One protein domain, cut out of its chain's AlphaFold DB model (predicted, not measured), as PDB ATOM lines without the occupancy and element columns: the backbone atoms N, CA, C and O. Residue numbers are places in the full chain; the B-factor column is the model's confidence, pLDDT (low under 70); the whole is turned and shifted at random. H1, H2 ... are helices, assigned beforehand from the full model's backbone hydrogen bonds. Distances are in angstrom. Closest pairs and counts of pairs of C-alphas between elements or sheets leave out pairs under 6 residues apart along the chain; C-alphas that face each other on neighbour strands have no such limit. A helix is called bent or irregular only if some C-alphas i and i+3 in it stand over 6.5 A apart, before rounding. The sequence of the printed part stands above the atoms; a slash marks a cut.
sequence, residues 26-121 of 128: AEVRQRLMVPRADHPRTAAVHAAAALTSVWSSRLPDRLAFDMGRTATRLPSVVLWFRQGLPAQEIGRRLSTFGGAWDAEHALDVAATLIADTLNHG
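This is residues 26 to 121 of the 128 residues of an uncharacterized protein of Chloroflexi bacterium (UniProt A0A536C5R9). One long straight helix, H6, runs along most of the body, and five other helices pack along it, mostly crossing it or one another. H5 crosses near its beginning, the kinked H4 crosses its middle, and H1, H2 and H3 gather along its later half. The printed part has 96 residues with six named helices, H1 to H6 in order along the chain, and no named strand; the class is all helix. The whole is compact, with a radius of gyration of the C-alphas of 12.8 A, and spans 38 by 28 by 19 A.

H1 runs from residue 26 to 32, 10.0 A from first to last C-alpha, and begins with C-alpha 26 at (221.414, 220.321, 261.867). H2 is residues 40 to 50, 15.4 A long, and H3 is residues 52 to 56, 5.8 A. H4, residues 61 to 82, measures 25.9 A and begins with C-alpha 61 at (198.787, 219.043, 264.752). It is irregular, with C-alphas 66 and 69 9.2 A apart, and has a kink of 90 degrees near residue 68. H5 is residues 87 to 94, 10.6 A. H6, residues 100 to 120, is 30.1 A long and ends with C-alpha 120 at (212.290, 205.845, 259.651).

H6 is the hub, touching the five other helices. H1 touches it about perpendicular, at 84 degrees, with the closest C-alphas those of Val 28 and Ala 111, 5.6 A apart. H2 touches H6 at a steep tilt of 69 degrees, only just short of about perpendicular, opposite ways; the closest C-alphas are those of Ala 49 and Ile 114, 6.3 A. H3 touches H6 with C-alphas of Trp 55 and Leu 113 closest, 5.3 A. H4 touches H6 with residues 70 to 78 alone, about perpendicular at 88 degrees; the C-alphas of Leu 74 and Ala 110 are closest, 6.2 A. H5 touches H6 at 89 degrees, about perpendicular, with the C-alphas of Gln 88 and Ala 100 closest, 4.0 A. H1 and H5 are apart. Every O i to N i+4 pair is within hydrogen-bond range in H1, H2, H3, H5 and H6, and 11 of 18 are in H4.

The two C-alphas farthest apart, those of Pro 40 and Phe 97, are 38.3 A apart. The printed part has no cut and no long link; the link from H1 to H2, seven residues, is short, and the other four are tight. The mean pLDDT of the printed part is 95.0, and no printed residue is under 70.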
ATOM      1  N   ALA A  26     220.275 219.471 262.215       96.94
ATOM      2  CA  ALA A  26     221.414 220.321 261.867       96.94
ATOM      3  C   ALA A  26     222.188 219.795 260.644       96.94
ATOM      4  O   ALA A  26     222.546 220.572 259.758       96.94
ATOM      5  N   GLU A  27     222.406 218.475 260.554       96.69
ATOM      6  CA  GLU A  27     223.037 217.866 259.380       96.69
ATOM      7  C   GLU A  27     222.172 218.045 258.128       96.69
ATOM      8  O   GLU A  27     222.697 218.383 257.065       96.69
ATOM      9  N   VAL A  28     220.858 217.837 258.239       97.25
ATOM     10  CA  VAL A  28     219.922 218.046 257.126       97.25
ATOM     11  C   VAL A  28     220.000 219.489 256.634       97.25
ATOM     12  O   VAL A  28     220.213 219.713 255.444       97.25
ATOM     13  N   ARG A  29     219.918 220.467 257.542       96.88
ATOM     14  CA  ARG A  29     219.993 221.896 257.209       96.88
ATOM     15  C   ARG A  29     221.309 222.251 256.515       96.88
ATOM     16  O   ARG A  29     221.292 222.926 255.489       96.88
ATOM     17  N   GLN A  30     222.437 221.744 257.015       95.94
ATOM     18  CA  GLN A  30     223.744 221.936 256.381       95.94
ATOM     19  C   GLN A  30     223.782 221.334 254.969       95.94
ATOM     20  O   GLN A  30     224.272 221.968 254.036       95.94
ATOM     21  N   ARG A  31     223.260 220.116 254.792       95.81
ATOM     22  CA  ARG A  31     223.284 219.416 253.499       95.81
ATOM     23  C   ARG A  31     222.338 220.022 252.469       95.81
ATOM     24  O   ARG A  31     222.678 219.993 251.294       95.81
ATOM     25  N   LEU A  32     221.222 220.624 252.883       95.75
ATOM     26  CA  LEU A  32     220.321 221.352 251.981       95.75
ATOM     27  C   LEU A  32     221.014 222.516 251.253       95.75
ATOM     28  O   LEU A  32     220.595 222.865 250.152       95.75
ATOM     29  N   MET A  33     222.073 223.088 251.840       94.44
ATOM     30  CA  MET A  33     222.879 224.160 251.237       94.44
ATOM     31  C   MET A  33     223.927 223.674 250.247       94.44
ATOM     32  O   MET A  33     224.473 224.480 249.498       94.44
ATOM     33  N   VAL A  34     224.242 222.380 250.235       93.56
ATOM     34  CA  VAL A  34     225.277 221.844 249.355       93.56
ATOM     35  C   VAL A  34     224.668 221.650 247.962       93.56
ATOM     36  O   VAL A  34     223.757 220.840 247.814       93.56
ATOM     37  N   PRO A  35     225.146 222.343 246.910       83.25
ATOM     38  CA  PRO A  35     224.520 222.250 245.588       83.25
ATOM     39  C   PRO A  35     224.717 220.886 244.919       83.25
ATOM     40  O   PRO A  35     223.909 220.480 244.086       83.25
ATOM     41  N   ARG A  36     225.815 220.191 245.253       79.50
ATOM     42  CA  ARG A  36     226.223 218.932 244.625       79.50
ATOM     43  C   ARG A  36     225.899 217.720 245.493       79.50
ATOM     44  O   ARG A  36     226.255 217.657 246.669       79.50
ATOM     45  N   ALA A  37     225.289 216.722 244.864       72.44
ATOM     46  CA  ALA A  37     224.916 215.451 245.473       72.44
ATOM     47  C   ALA A  37     226.063 214.416 245.491       72.44
ATOM     48  O   ALA A  37     225.809 213.239 245.728       72.44
ATOM     49  N   ASP A  38     227.316 214.844 245.284       84.94
ATOM     50  CA  ASP A  38     228.502 213.972 245.185       84.94
ATOM     51  C   ASP A  38     228.687 213.088 246.434       84.94
ATOM     52  O   ASP A  38     229.271 212.009 246.378       84.94
ATOM     53  N   HIS A  39     228.149 213.529 247.575       89.44
ATOM     54  CA  HIS A  39     228.114 212.749 248.802       89.44
ATOM     55  C   HIS A  39     226.772 212.000 248.944       89.44
ATOM     56  O   HIS A  39     225.721 212.648 248.987       89.44
ATOM     57  N   PRO A  40     226.757 210.670 249.180       90.75
ATOM     58  CA  PRO A  40     225.525 209.869 249.219       90.75
ATOM     59  C   PRO A  40     224.521 210.341 250.282       90.75
ATOM     60  O   PRO A  40     223.319 210.369 250.042       90.75
ATOM     61  N   ARG A  41     224.996 210.795 251.451       92.25
ATOM     62  CA  ARG A  41     224.121 211.416 252.470       92.25
ATOM     63  C   ARG A  41     223.493 212.739 252.012       92.25
ATOM     64  O   ARG A  41     222.376 213.030 252.414       92.25
ATOM     65  N   THR A  42     224.182 213.536 251.192       94.38
ATOM     66  CA  THR A  42     223.614 214.764 250.611       94.38
ATOM     67  C   THR A  42     222.558 214.403 249.572       94.38
ATOM     68  O   THR A  42     221.453 214.929 249.637       94.38
ATOM     69  N   ALA A  43     222.843 213.431 248.695       92.44
ATOM     70  CA  ALA A  43     221.860 212.896 247.752       92.44
ATOM     71  C   ALA A  43     220.584 212.402 248.462       92.44
ATOM     72  O   ALA A  43     219.486 212.780 248.065       92.44
ATOM     73  N   ALA A  44     220.729 211.643 249.555       93.19
ATOM     74  CA  ALA A  44     219.603 211.178 250.364       93.19
ATOM     75  C   ALA A  44     218.784 212.340 250.953       93.19
ATOM     76  O   ALA A  44     217.560 212.326 250.863       93.19
ATOM     77  N   VAL A  45     219.440 213.375 251.493       95.12
ATOM     78  CA  VAL A  45     218.747 214.573 252.000       95.12
ATOM     79  C   VAL A  45     217.985 215.293 250.889       95.12
ATOM     80  O   VAL A  45     216.837 215.668 251.106       95.12
ATOM     81  N   HIS A  46     218.563 215.462 249.696       95.00
ATOM     82  CA  HIS A  46     217.849 216.094 248.581       95.00
ATOM     83  C   HIS A  46     216.667 215.257 248.090       95.00
ATOM     84  O   HIS A  46     215.615 215.825 247.803       95.00
ATOM     85  N   ALA A  47     216.828 213.934 248.013       93.75
ATOM     86  CA  ALA A  47     215.749 213.026 247.646       93.75
ATOM     87  C   ALA A  47     214.601 213.104 248.663       93.75
ATOM     88  O   ALA A  47     213.462 213.352 248.281       93.75
ATOM     89  N   ALA A  48     214.904 213.008 249.961       94.62
ATOM     90  CA  ALA A  48     213.901 213.134 251.017       94.62
ATOM     91  C   ALA A  48     213.241 214.521 251.034       94.62
ATOM     92  O   ALA A  48     212.026 214.618 251.159       94.62
ATOM     93  N   ALA A  49     214.005 215.599 250.837       95.69
ATOM     94  CA  ALA A  49     213.461 216.954 250.764       95.69
ATOM     95  C   ALA A  49     212.468 217.132 249.602       95.69
ATOM     96  O   ALA A  49     211.500 217.881 249.742       95.69
ATOM     97  N   ALA A  50     212.676 216.429 248.482       95.50
ATOM     98  CA  ALA A  50     211.765 216.436 247.338       95.50
ATOM     99  C   ALA A  50     210.445 215.687 247.607       95.50
ATOM    100  O   ALA A  50     209.438 215.994 246.972       95.50
ATOM    101  N   LEU A  51     210.412 214.761 248.572       95.00
ATOM    102  CA  LEU A  51     209.213 214.021 248.984       95.00
ATOM    103  C   LEU A  51     208.360 214.838 249.965       95.00
ATOM    104  O   LEU A  51     208.096 214.418 251.091       95.00
ATOM    105  N   THR A  52     207.935 216.026 249.534       96.12
ATOM    106  CA  THR A  52     207.258 217.030 250.372       96.12
ATOM    107  C   THR A  52     206.039 216.480 251.097       96.12
ATOM    108  O   THR A  52     205.896 216.706 252.296       96.12
ATOM    109  N   SER A  53     205.201 215.702 250.416       94.56
ATOM    110  CA  SER A  53     204.006 215.071 250.985       94.56
ATOM    111  C   SER A  53     204.335 214.130 252.147       94.56
ATOM    112  O   SER A  53     203.621 214.113 253.142       94.56
ATOM    113  N   VAL A  54     205.437 213.377 252.043       94.44
ATOM    114  CA  VAL A  54     205.823 212.360 253.032       94.44
ATOM    115  C   VAL A  54     206.221 213.031 254.339       94.44
ATOM    116  O   VAL A  54     205.600 212.792 255.370       94.44
ATOM    117  N   TRP A  55     207.210 213.925 254.306       95.94
ATOM    118  CA  TRP A  55     207.695 214.541 255.539       95.94
ATOM    119  C   TRP A  55     206.734 215.601 256.092       95.94
ATOM    120  O   TRP A  55     206.654 215.758 257.305       95.94
ATOM    121  N   SER A  56     205.963 216.305 255.252       96.12
ATOM    122  CA  SER A  56     204.976 217.280 255.752       96.12
ATOM    123  C   SER A  56     203.777 216.617 256.430       96.12
ATOM    124  O   SER A  56     203.251 217.183 257.383       96.12
ATOM    125  N   SER A  57     203.394 215.401 256.019       95.06
ATOM    126  CA  SER A  57     202.331 214.627 256.685       95.06
ATOM    127  C   SER A  57     202.668 214.233 258.129       95.06
ATOM    128  O   SER A  57     201.774 213.920 258.907       95.06
ATOM    129  N   ARG A  58     203.953 214.286 258.499       94.56
ATOM    130  CA  ARG A  58     204.450 213.991 259.850       94.56
ATOM    131  C   ARG A  58     204.427 215.202 260.779       94.56
ATOM    132  O   ARG A  58     204.835 215.089 261.932       94.56
ATOM    133  N   LEU A  59     204.005 216.369 260.289       97.00
ATOM    134  CA  LEU A  59     203.914 217.575 261.102       97.00
ATOM    135  C   LEU A  59     202.854 217.382 262.203       97.00
ATOM    136  O   LEU A  59     201.688 217.182 261.875       97.00
ATOM    137  N   PRO A  60     203.214 217.468 263.498       96.75
ATOM    138  CA  PRO A  60     202.239 217.310 264.575       96.75
ATOM    139  C   PRO A  60     201.182 218.420 264.552       96.75
ATOM    140  O   PRO A  60     201.539 219.590 264.414       96.75
ATOM    141  N   ASP A  61     199.912 218.086 264.800       96.94
ATOM    142  CA  ASP A  61     198.787 219.043 264.752       96.94
ATOM    143  C   ASP A  61     199.006 220.290 265.617       96.94
ATOM    144  O   ASP A  61     198.698 221.404 265.202       96.94
ATOM    145  N   ARG A  62     199.580 220.120 266.818       96.94
ATOM    146  CA  ARG A  62     199.898 221.246 267.713       96.94
ATOM    147  C   ARG A  62     200.904 222.203 267.081       96.94
ATOM    148  O   ARG A  62     200.691 223.406 267.091       96.94
ATOM    149  N   LEU A  63     201.958 221.660 266.477       96.31
ATOM    150  CA  LEU A  63     202.975 222.465 265.811       96.31
ATOM    151  C   LEU A  63     202.418 223.106 264.532       96.31
ATOM    152  O   LEU A  63     202.715 224.260 264.244       96.31
ATOM    153  N   ALA A  64     201.565 222.394 263.790       97.00
ATOM    154  CA  ALA A  64     200.860 222.954 262.641       97.00
ATOM    155  C   ALA A  64     199.967 224.142 263.041       97.00
ATOM    156  O   ALA A  64     199.961 225.161 262.349       97.00
ATOM    157  N   PHE A  65     199.258 224.028 264.168       96.06
ATOM    158  CA  PHE A  65     198.453 225.106 264.738       96.06
ATOM    159  C   PHE A  65     199.317 226.313 265.125       96.06
ATOM    160  O   PHE A  65     199.020 227.427 264.691       96.06
ATOM    161  N   ASP A  66     200.418 226.090 265.849       95.44
ATOM    162  CA  ASP A  66     201.337 227.150 266.287       95.44
ATOM    163  C   ASP A  66     201.974 227.897 265.102       95.44
ATOM    164  O   ASP A  66     202.130 229.118 265.125       95.44
ATOM    165  N   MET A  67     202.302 227.179 264.026       95.69
ATOM    166  CA  MET A  67     202.889 227.759 262.814       95.69
ATOM    167  C   MET A  67     201.865 228.450 261.899       95.69
ATOM    168  O   MET A  67     202.247 229.208 260.998       95.69
ATOM    169  N   GLY A  68     200.572 228.167 262.062       95.69
ATOM    170  CA  GLY A  68     199.499 228.703 261.227       95.69
ATOM    171  C   GLY A  68     199.761 228.518 259.725       95.69
ATOM    172  O   GLY A  68     200.029 227.420 259.240       95.69
ATOM    173  N   ARG A  69     199.719 229.612 258.949       93.88
ATOM    174  CA  ARG A  69     199.932 229.564 257.484       93.88
ATOM    175  C   ARG A  69     201.346 229.140 257.076       93.88
ATOM    176  O   ARG A  69     201.551 228.736 255.930       93.88
ATOM    177  N   THR A  70     202.326 229.249 257.970       96.25
ATOM    178  CA  THR A  70     203.704 228.842 257.677       96.25
ATOM    179  C   THR A  70     203.804 227.324 257.520       96.25
ATOM    180  O   THR A  70     204.566 226.863 256.669       96.25
ATOM    181  N   ALA A  71     202.977 226.549 258.234       96.56
ATOM    182  CA  ALA A  71     202.941 225.087 258.143       96.56
ATOM    183  C   ALA A  71     202.725 224.602 256.699       96.56
ATOM    184  O   ALA A  71     203.488 223.790 256.179       96.56
ATOM    185  N   THR A  72     201.749 225.182 255.993       96.44
ATOM    186  CA  THR A  72     201.439 224.817 254.600       96.44
ATOM    187  C   THR A  72     202.501 225.288 253.599       96.44
ATOM    188  O   THR A  72     202.458 224.919 252.429       96.44
ATOM    189  N   ARG A  73     203.443 226.138 254.030       97.38
ATOM    190  CA  ARG A  73     204.507 226.718 253.197       97.38
ATOM    191  C   ARG A  73     205.886 226.116 253.446       97.38
ATOM    192  O   ARG A  73     206.828 226.503 252.754       97.38
ATOM    193  N   LEU A  74     206.013 225.153 254.359       97.88
ATOM    194  CA  LEU A  74     207.282 224.482 254.645       97.88
ATOM    195  C   LEU A  74     208.004 223.979 253.377       97.88
ATOM    196  O   LEU A  74     209.201 224.248 253.245       97.88
ATOM    197  N   PRO A  75     207.332 223.345 252.390       98.19
ATOM    198  CA  PRO A  75     208.000 222.931 251.155       98.19
ATOM    199  C   PRO A  75     208.627 224.092 250.372       98.19
ATOM    200  O   PRO A  75     209.741 223.977 249.861       98.19
ATOM    201  N   SER A  76     207.936 225.234 250.303       98.19
ATOM    202  CA  SER A  76     208.447 226.435 249.635       98.19
ATOM    203  C   SER A  76     209.644 227.028 250.375       98.19
ATOM    204  O   SER A  76     210.606 227.437 249.731       98.19
ATOM    205  N   VAL A  77     209.623 227.021 251.712       98.06
ATOM    206  CA  VAL A  77     210.746 227.472 252.548       98.06
ATOM    207  C   VAL A  77     212.002 226.652 252.264       98.06
ATOM    208  O   VAL A  77     213.060 227.228 252.011       98.06
ATOM    209  N   VAL A  78     211.883 225.320 252.229       98.00
ATOM    210  CA  VAL A  78     213.003 224.419 251.905       98.00
ATOM    211  C   VAL A  78     213.541 224.689 250.500       98.00
ATOM    212  O   VAL A  78     214.757 224.749 250.310       98.00
ATOM    213  N   LEU A  79     212.655 224.893 249.519       97.19
ATOM    214  CA  LEU A  79     213.046 225.212 248.145       97.19
ATOM    215  C   LEU A  79     213.826 226.531 248.061       97.19
ATOM    216  O   LEU A  79     214.901 226.561 247.467       97.19
ATOM    217  N   TRP A  80     213.306 227.607 248.655       97.75
ATOM    218  CA  TRP A  80     213.961 228.918 248.650       97.75
ATOM    219  C   TRP A  80     215.300 228.884 249.369       97.75
ATOM    220  O   TRP A  80     216.283 229.421 248.864       97.75
ATOM    221  N   PHE A  81     215.351 228.207 250.513       97.44
ATOM    222  CA  PHE A  81     216.593 228.020 251.239       97.44
ATOM    223  C   PHE A  81     217.611 227.313 250.350       97.44
ATOM    224  O   PHE A  81     218.672 227.871 250.106       97.44
ATOM    225  N   ARG A  82     217.265 226.168 249.746       95.88
ATOM    226  CA  ARG A  82     218.146 225.439 248.813       95.88
ATOM    227  C   ARG A  82     218.627 226.291 247.627       95.88
ATOM    228  O   ARG A  82     219.733 226.078 247.141       95.88
ATOM    229  N   GLN A  83     217.823 227.245 247.161       95.12
ATOM    230  CA  GLN A  83     218.202 228.204 246.113       95.12
ATOM    231  C   GLN A  83     219.184 229.289 246.595       95.12
ATOM    232  O   GLN A  83     219.614 230.118 245.796       95.12
ATOM    233  N   GLY A  84     219.545 229.296 247.878       96.31
ATOM    234  CA  GLY A  84     220.455 230.262 248.486       96.31
ATOM    235  C   GLY A  84     219.778 231.566 248.904       96.31
ATOM    236  O   GLY A  84     220.473 232.560 249.111       96.31
ATOM    237  N   LEU A  85     218.442 231.605 249.018       97.50
ATOM    238  CA  LEU A  85     217.771 232.815 249.493       97.50
ATOM    239  C   LEU A  85     218.102 233.055 250.973       97.50
ATOM    240  O   LEU A  85     218.032 232.121 251.779       97.50
ATOM    241  N   PRO A  86     218.423 234.303 251.363       97.19
ATOM    242  CA  PRO A  86     218.729 234.613 252.750       97.19
ATOM    243  C   PRO A  86     217.478 234.465 253.623       97.19
ATOM    244  O   PRO A  86     216.367 234.786 253.197       97.19
ATOM    245  N   ALA A  87     217.660 234.041 254.878       97.00
ATOM    246  CA  ALA A  87     216.564 233.818 255.826       97.00
ATOM    247  C   ALA A  87     215.646 235.044 255.969       97.00
ATOM    248  O   ALA A  87     214.425 234.910 256.002       97.00
ATOM    249  N   GLN A  88     216.214 236.255 255.959       97.81
ATOM    250  CA  GLN A  88     215.441 237.495 256.022       97.81
ATOM    251  C   GLN A  88     214.456 237.650 254.850       97.81
ATOM    252  O   GLN A  88     213.330 238.105 255.043       97.81
ATOM    253  N   GLU A  89     214.865 237.271 253.640       98.00
ATOM    254  CA  GLU A  89     214.021 237.332 252.442       98.00
ATOM    255  C   GLU A  89     212.952 236.233 252.467       98.00
ATOM    256  O   GLU A  89     211.794 236.477 252.134       98.00
ATOM    257  N   ILE A  90     213.310 235.033 252.929       97.94
ATOM    258  CA  ILE A  90     212.360 233.933 253.134       97.94
ATOM    259  C   ILE A  90     211.266 234.345 254.130       97.94
ATOM    260  O   ILE A  90     210.084 234.148 253.849       97.94
ATOM    261  N   GLY A  91     211.635 234.974 255.249       97.25
ATOM    262  CA  GLY A  91     210.693 235.463 256.260       97.25
ATOM    263  C   GLY A  91     209.687 236.460 255.691       97.25
ATOM    264  O   GLY A  91     208.480 236.295 255.864       97.25
ATOM    265  N   ARG A  92     210.165 237.430 254.901       96.88
ATOM    266  CA  ARG A  92     209.303 238.408 254.210       96.88
ATOM    267  C   ARG A  92     208.326 237.766 253.225       96.88
ATOM    268  O   ARG A  92     207.229 238.277 253.015       96.88
ATOM    269  N   ARG A  93     208.698 236.638 252.612       97.31
ATOM    270  CA  ARG A  93     207.807 235.873 251.720       97.31
ATOM    271  C   ARG A  93     206.758 235.069 252.476       97.31
ATOM    272  O   ARG A  93     205.707 234.764 251.909       97.31
ATOM    273  N   LEU A  94     207.032 234.695 253.725       95.75
ATOM    274  CA  LEU A  94     206.071 234.018 254.594       95.75
ATOM    275  C   LEU A  94     205.021 234.993 255.136       95.75
ATOM    276  O   LEU A  94     203.834 234.667 255.133       95.75
ATOM    277  N   SER A  95     205.446 236.189 255.543       92.44
ATOM    278  CA  SER A  95     204.583 237.233 256.095       92.44
ATOM    279  C   SER A  95     205.145 238.620 255.790       92.44
ATOM    280  O   SER A  95     206.356 238.813 255.811       92.44
ATOM    281  N   THR A  96     204.276 239.615 255.586       90.94
ATOM    282  CA  THR A  96     204.674 241.022 255.378       90.94
ATOM    283  C   THR A  96     205.555 241.554 256.512       90.94
ATOM    284  O   THR A  96     206.452 242.357 256.269       90.94
ATOM    285  N   PHE A  97     205.323 241.077 257.737       92.25
ATOM    286  CA  PHE A  97     206.112 241.417 258.924       92.25
ATOM    287  C   PHE A  97     207.106 240.314 259.318       92.25
ATOM    288  O   PHE A  97     207.709 240.393 260.383       92.25
ATOM    289  N   GLY A  98     207.261 239.283 258.484       92.06
ATOM    290  CA  GLY A  98     208.137 238.154 258.761       92.06
ATOM    291  C   GLY A  98     209.615 238.523 258.652       92.06
ATOM    292  O   GLY A  98     210.024 239.333 257.811       92.06
ATOM    293  N   GLY A  99     210.428 237.908 259.504       95.56
ATOM    294  CA  GLY A  99     211.868 238.131 259.589       95.56
ATOM    295  C   GLY A  99     212.689 236.852 259.460       95.56
ATOM    296  O   GLY A  99     212.161 235.764 259.230       95.56
ATOM    297  N   ALA A 100     214.007 236.980 259.626       96.94
ATOM    298  CA  ALA A 100     214.910 235.830 259.616       96.94
ATOM    299  C   ALA A 100     214.495 234.748 260.626       96.94
ATOM    300  O   ALA A 100     214.580 233.569 260.304       96.94
ATOM    301  N   TRP A 101     213.971 235.141 261.791       96.75
ATOM    302  CA  TRP A 101     213.502 234.206 262.814       96.75
ATOM    303  C   TRP A 101     212.399 233.264 262.305       96.75
ATOM    304  O   TRP A 101     212.501 232.057 262.504       96.75
ATOM    305  N   ASP A 102     211.397 233.773 261.576       95.62
ATOM    306  CA  ASP A 102     210.314 232.940 261.027       95.62
ATOM    307  C   ASP A 102     210.845 231.912 260.022       95.62
ATOM    308  O   ASP A 102     210.424 230.753 260.006       95.62
ATOM    309  N   ALA A 103     211.792 232.335 259.183       97.44
ATOM    310  CA  ALA A 103     212.439 231.460 258.215       97.44
ATOM    311  C   ALA A 103     213.292 230.389 258.899       97.44
ATOM    312  O   ALA A 103     213.229 229.227 258.511       97.44
ATOM    313  N   GLU A 104     214.079 230.761 259.908       97.56
ATOM    314  CA  GLU A 104     214.910 229.824 260.664       97.56
ATOM    315  C   GLU A 104     214.060 228.808 261.419       97.56
ATOM    316  O   GLU A 104     214.317 227.611 261.305       97.56
ATOM    317  N   HIS A 105     212.999 229.259 262.088       97.69
ATOM    318  CA  HIS A 105     212.072 228.373 262.774       97.69
ATOM    319  C   HIS A 105     211.400 227.393 261.799       97.69
ATOM    320  O   HIS A 105     211.393 226.185 262.033       97.69
ATOM    321  N   ALA A 106     210.908 227.883 260.655       97.81
ATOM    322  CA  ALA A 106     210.336 227.031 259.614       97.81
ATOM    323  C   ALA A 106     211.354 226.020 259.052       97.81
ATOM    324  O   ALA A 106     211.006 224.867 258.792       97.81
ATOM    325  N   LEU A 107     212.614 226.430 258.885       98.25
ATOM    326  CA  LEU A 107     213.691 225.553 258.429       98.25
ATOM    327  C   LEU A 107     214.059 224.490 259.461       98.25
ATOM    328  O   LEU A 107     214.307 223.353 259.068       98.25
ATOM    329  N   ASP A 108     214.066 224.822 260.748       98.31
ATOM    330  CA  ASP A 108     214.352 223.864 261.817       98.31
ATOM    331  C   ASP A 108     213.246 222.808 261.929       98.31
ATOM    332  O   ASP A 108     213.536 221.613 262.044       98.31
ATOM    333  N   VAL A 109     211.980 223.222 261.795       98.31
ATOM    334  CA  VAL A 109     210.845 222.290 261.722       98.31
ATOM    335  C   VAL A 109     210.966 221.393 260.490       98.31
ATOM    336  O   VAL A 109     210.935 220.169 260.618       98.31
ATOM    337  N   ALA A 110     211.177 221.962 259.300       98.31
ATOM    338  CA  ALA A 110     211.312 221.174 258.076       98.31
ATOM    339  C   ALA A 110     212.505 220.203 258.133       98.31
ATOM    340  O   ALA A 110     212.375 219.037 257.761       98.31
ATOM    341  N   ALA A 111     213.657 220.646 258.642       98.31
ATOM    342  CA  ALA A 111     214.837 219.805 258.799       98.31
ATOM    343  C   ALA A 111     214.598 218.655 259.787       98.31
ATOM    344  O   ALA A 111     215.092 217.549 259.563       98.31
ATOM    345  N   THR A 112     213.808 218.892 260.838       98.19
ATOM    346  CA  THR A 112     213.392 217.857 261.792       98.19
ATOM    347  C   THR A 112     212.521 216.800 261.121       98.19
ATOM    348  O   THR A 112     212.820 215.614 261.231       98.19
ATOM    349  N   LEU A 113     211.513 217.208 260.348       97.56
ATOM    350  CA  LEU A 113     210.623 216.285 259.632       97.56
ATOM    351  C   LEU A 113     211.352 215.470 258.553       97.56
ATOM    352  O   LEU A 113     211.097 214.277 258.373       97.56
ATOM    353  N   ILE A 114     212.288 216.098 257.839       97.19
ATOM    354  CA  ILE A 114     213.121 215.416 256.842       97.19
ATOM    355  C   ILE A 114     214.062 214.417 257.526       97.19
ATOM    356  O   ILE A 114     214.206 213.293 257.046       97.19
ATOM    357  N   ALA A 115     214.691 214.793 258.644       96.56
ATOM    358  CA  ALA A 115     215.539 213.886 259.419       96.56
ATOM    359  C   ALA A 115     214.746 212.676 259.933       96.56
ATOM    360  O   ALA A 115     215.208 211.544 259.803       96.56
ATOM    361  N   ASP A 116     213.543 212.909 260.458       95.44
ATOM    362  CA  ASP A 116     212.625 211.869 260.921       95.44
ATOM    363  C   ASP A 116     212.268 210.889 259.792       95.44
ATOM    364  O   ASP A 116     212.450 209.677 259.914       95.44
ATOM    365  N   THR A 117     211.904 211.429 258.627       94.75
ATOM    366  CA  THR A 117     211.611 210.640 257.421       94.75
ATOM    367  C   THR A 117     212.812 209.795 256.995       94.75
ATOM    368  O   THR A 117     212.675 208.602 256.722       94.75
ATOM    369  N   LEU A 118     214.011 210.386 256.973       93.44
ATOM    370  CA  LEU A 118     215.248 209.687 256.617       93.44
ATOM    371  C   LEU A 118     215.575 208.541 257.579       93.44
ATOM    372  O   LEU A 118     216.068 207.501 257.137       93.44
ATOM    373  N   ASN A 119     215.312 208.737 258.871       93.56
ATOM    374  CA  ASN A 119     215.625 207.780 259.928       93.56
ATOM    375  C   ASN A 119     214.602 206.637 260.022       93.56
ATOM    376  O   ASN A 119     214.980 205.536 260.422       93.56
ATOM    377  N   HIS A 120     213.348 206.861 259.620       88.44
ATOM    378  CA  HIS A 120     212.290 205.845 259.651       88.44
ATOM    379  C   HIS A 120     212.137 205.034 258.357       88.44
ATOM    380  O   HIS A 120     211.398 204.059 258.335       88.44
ATOM    381  N   GLY A 121     212.894 205.355 257.303       71.56
ATOM    382  CA  GLY A 121     213.096 204.461 256.155       71.56
ATOM    383  C   GLY A 121     211.936 204.357 255.159       71.56
ATOM    384  O   GLY A 121     212.128 203.777 254.097       71.56
TER     385      GLY A 121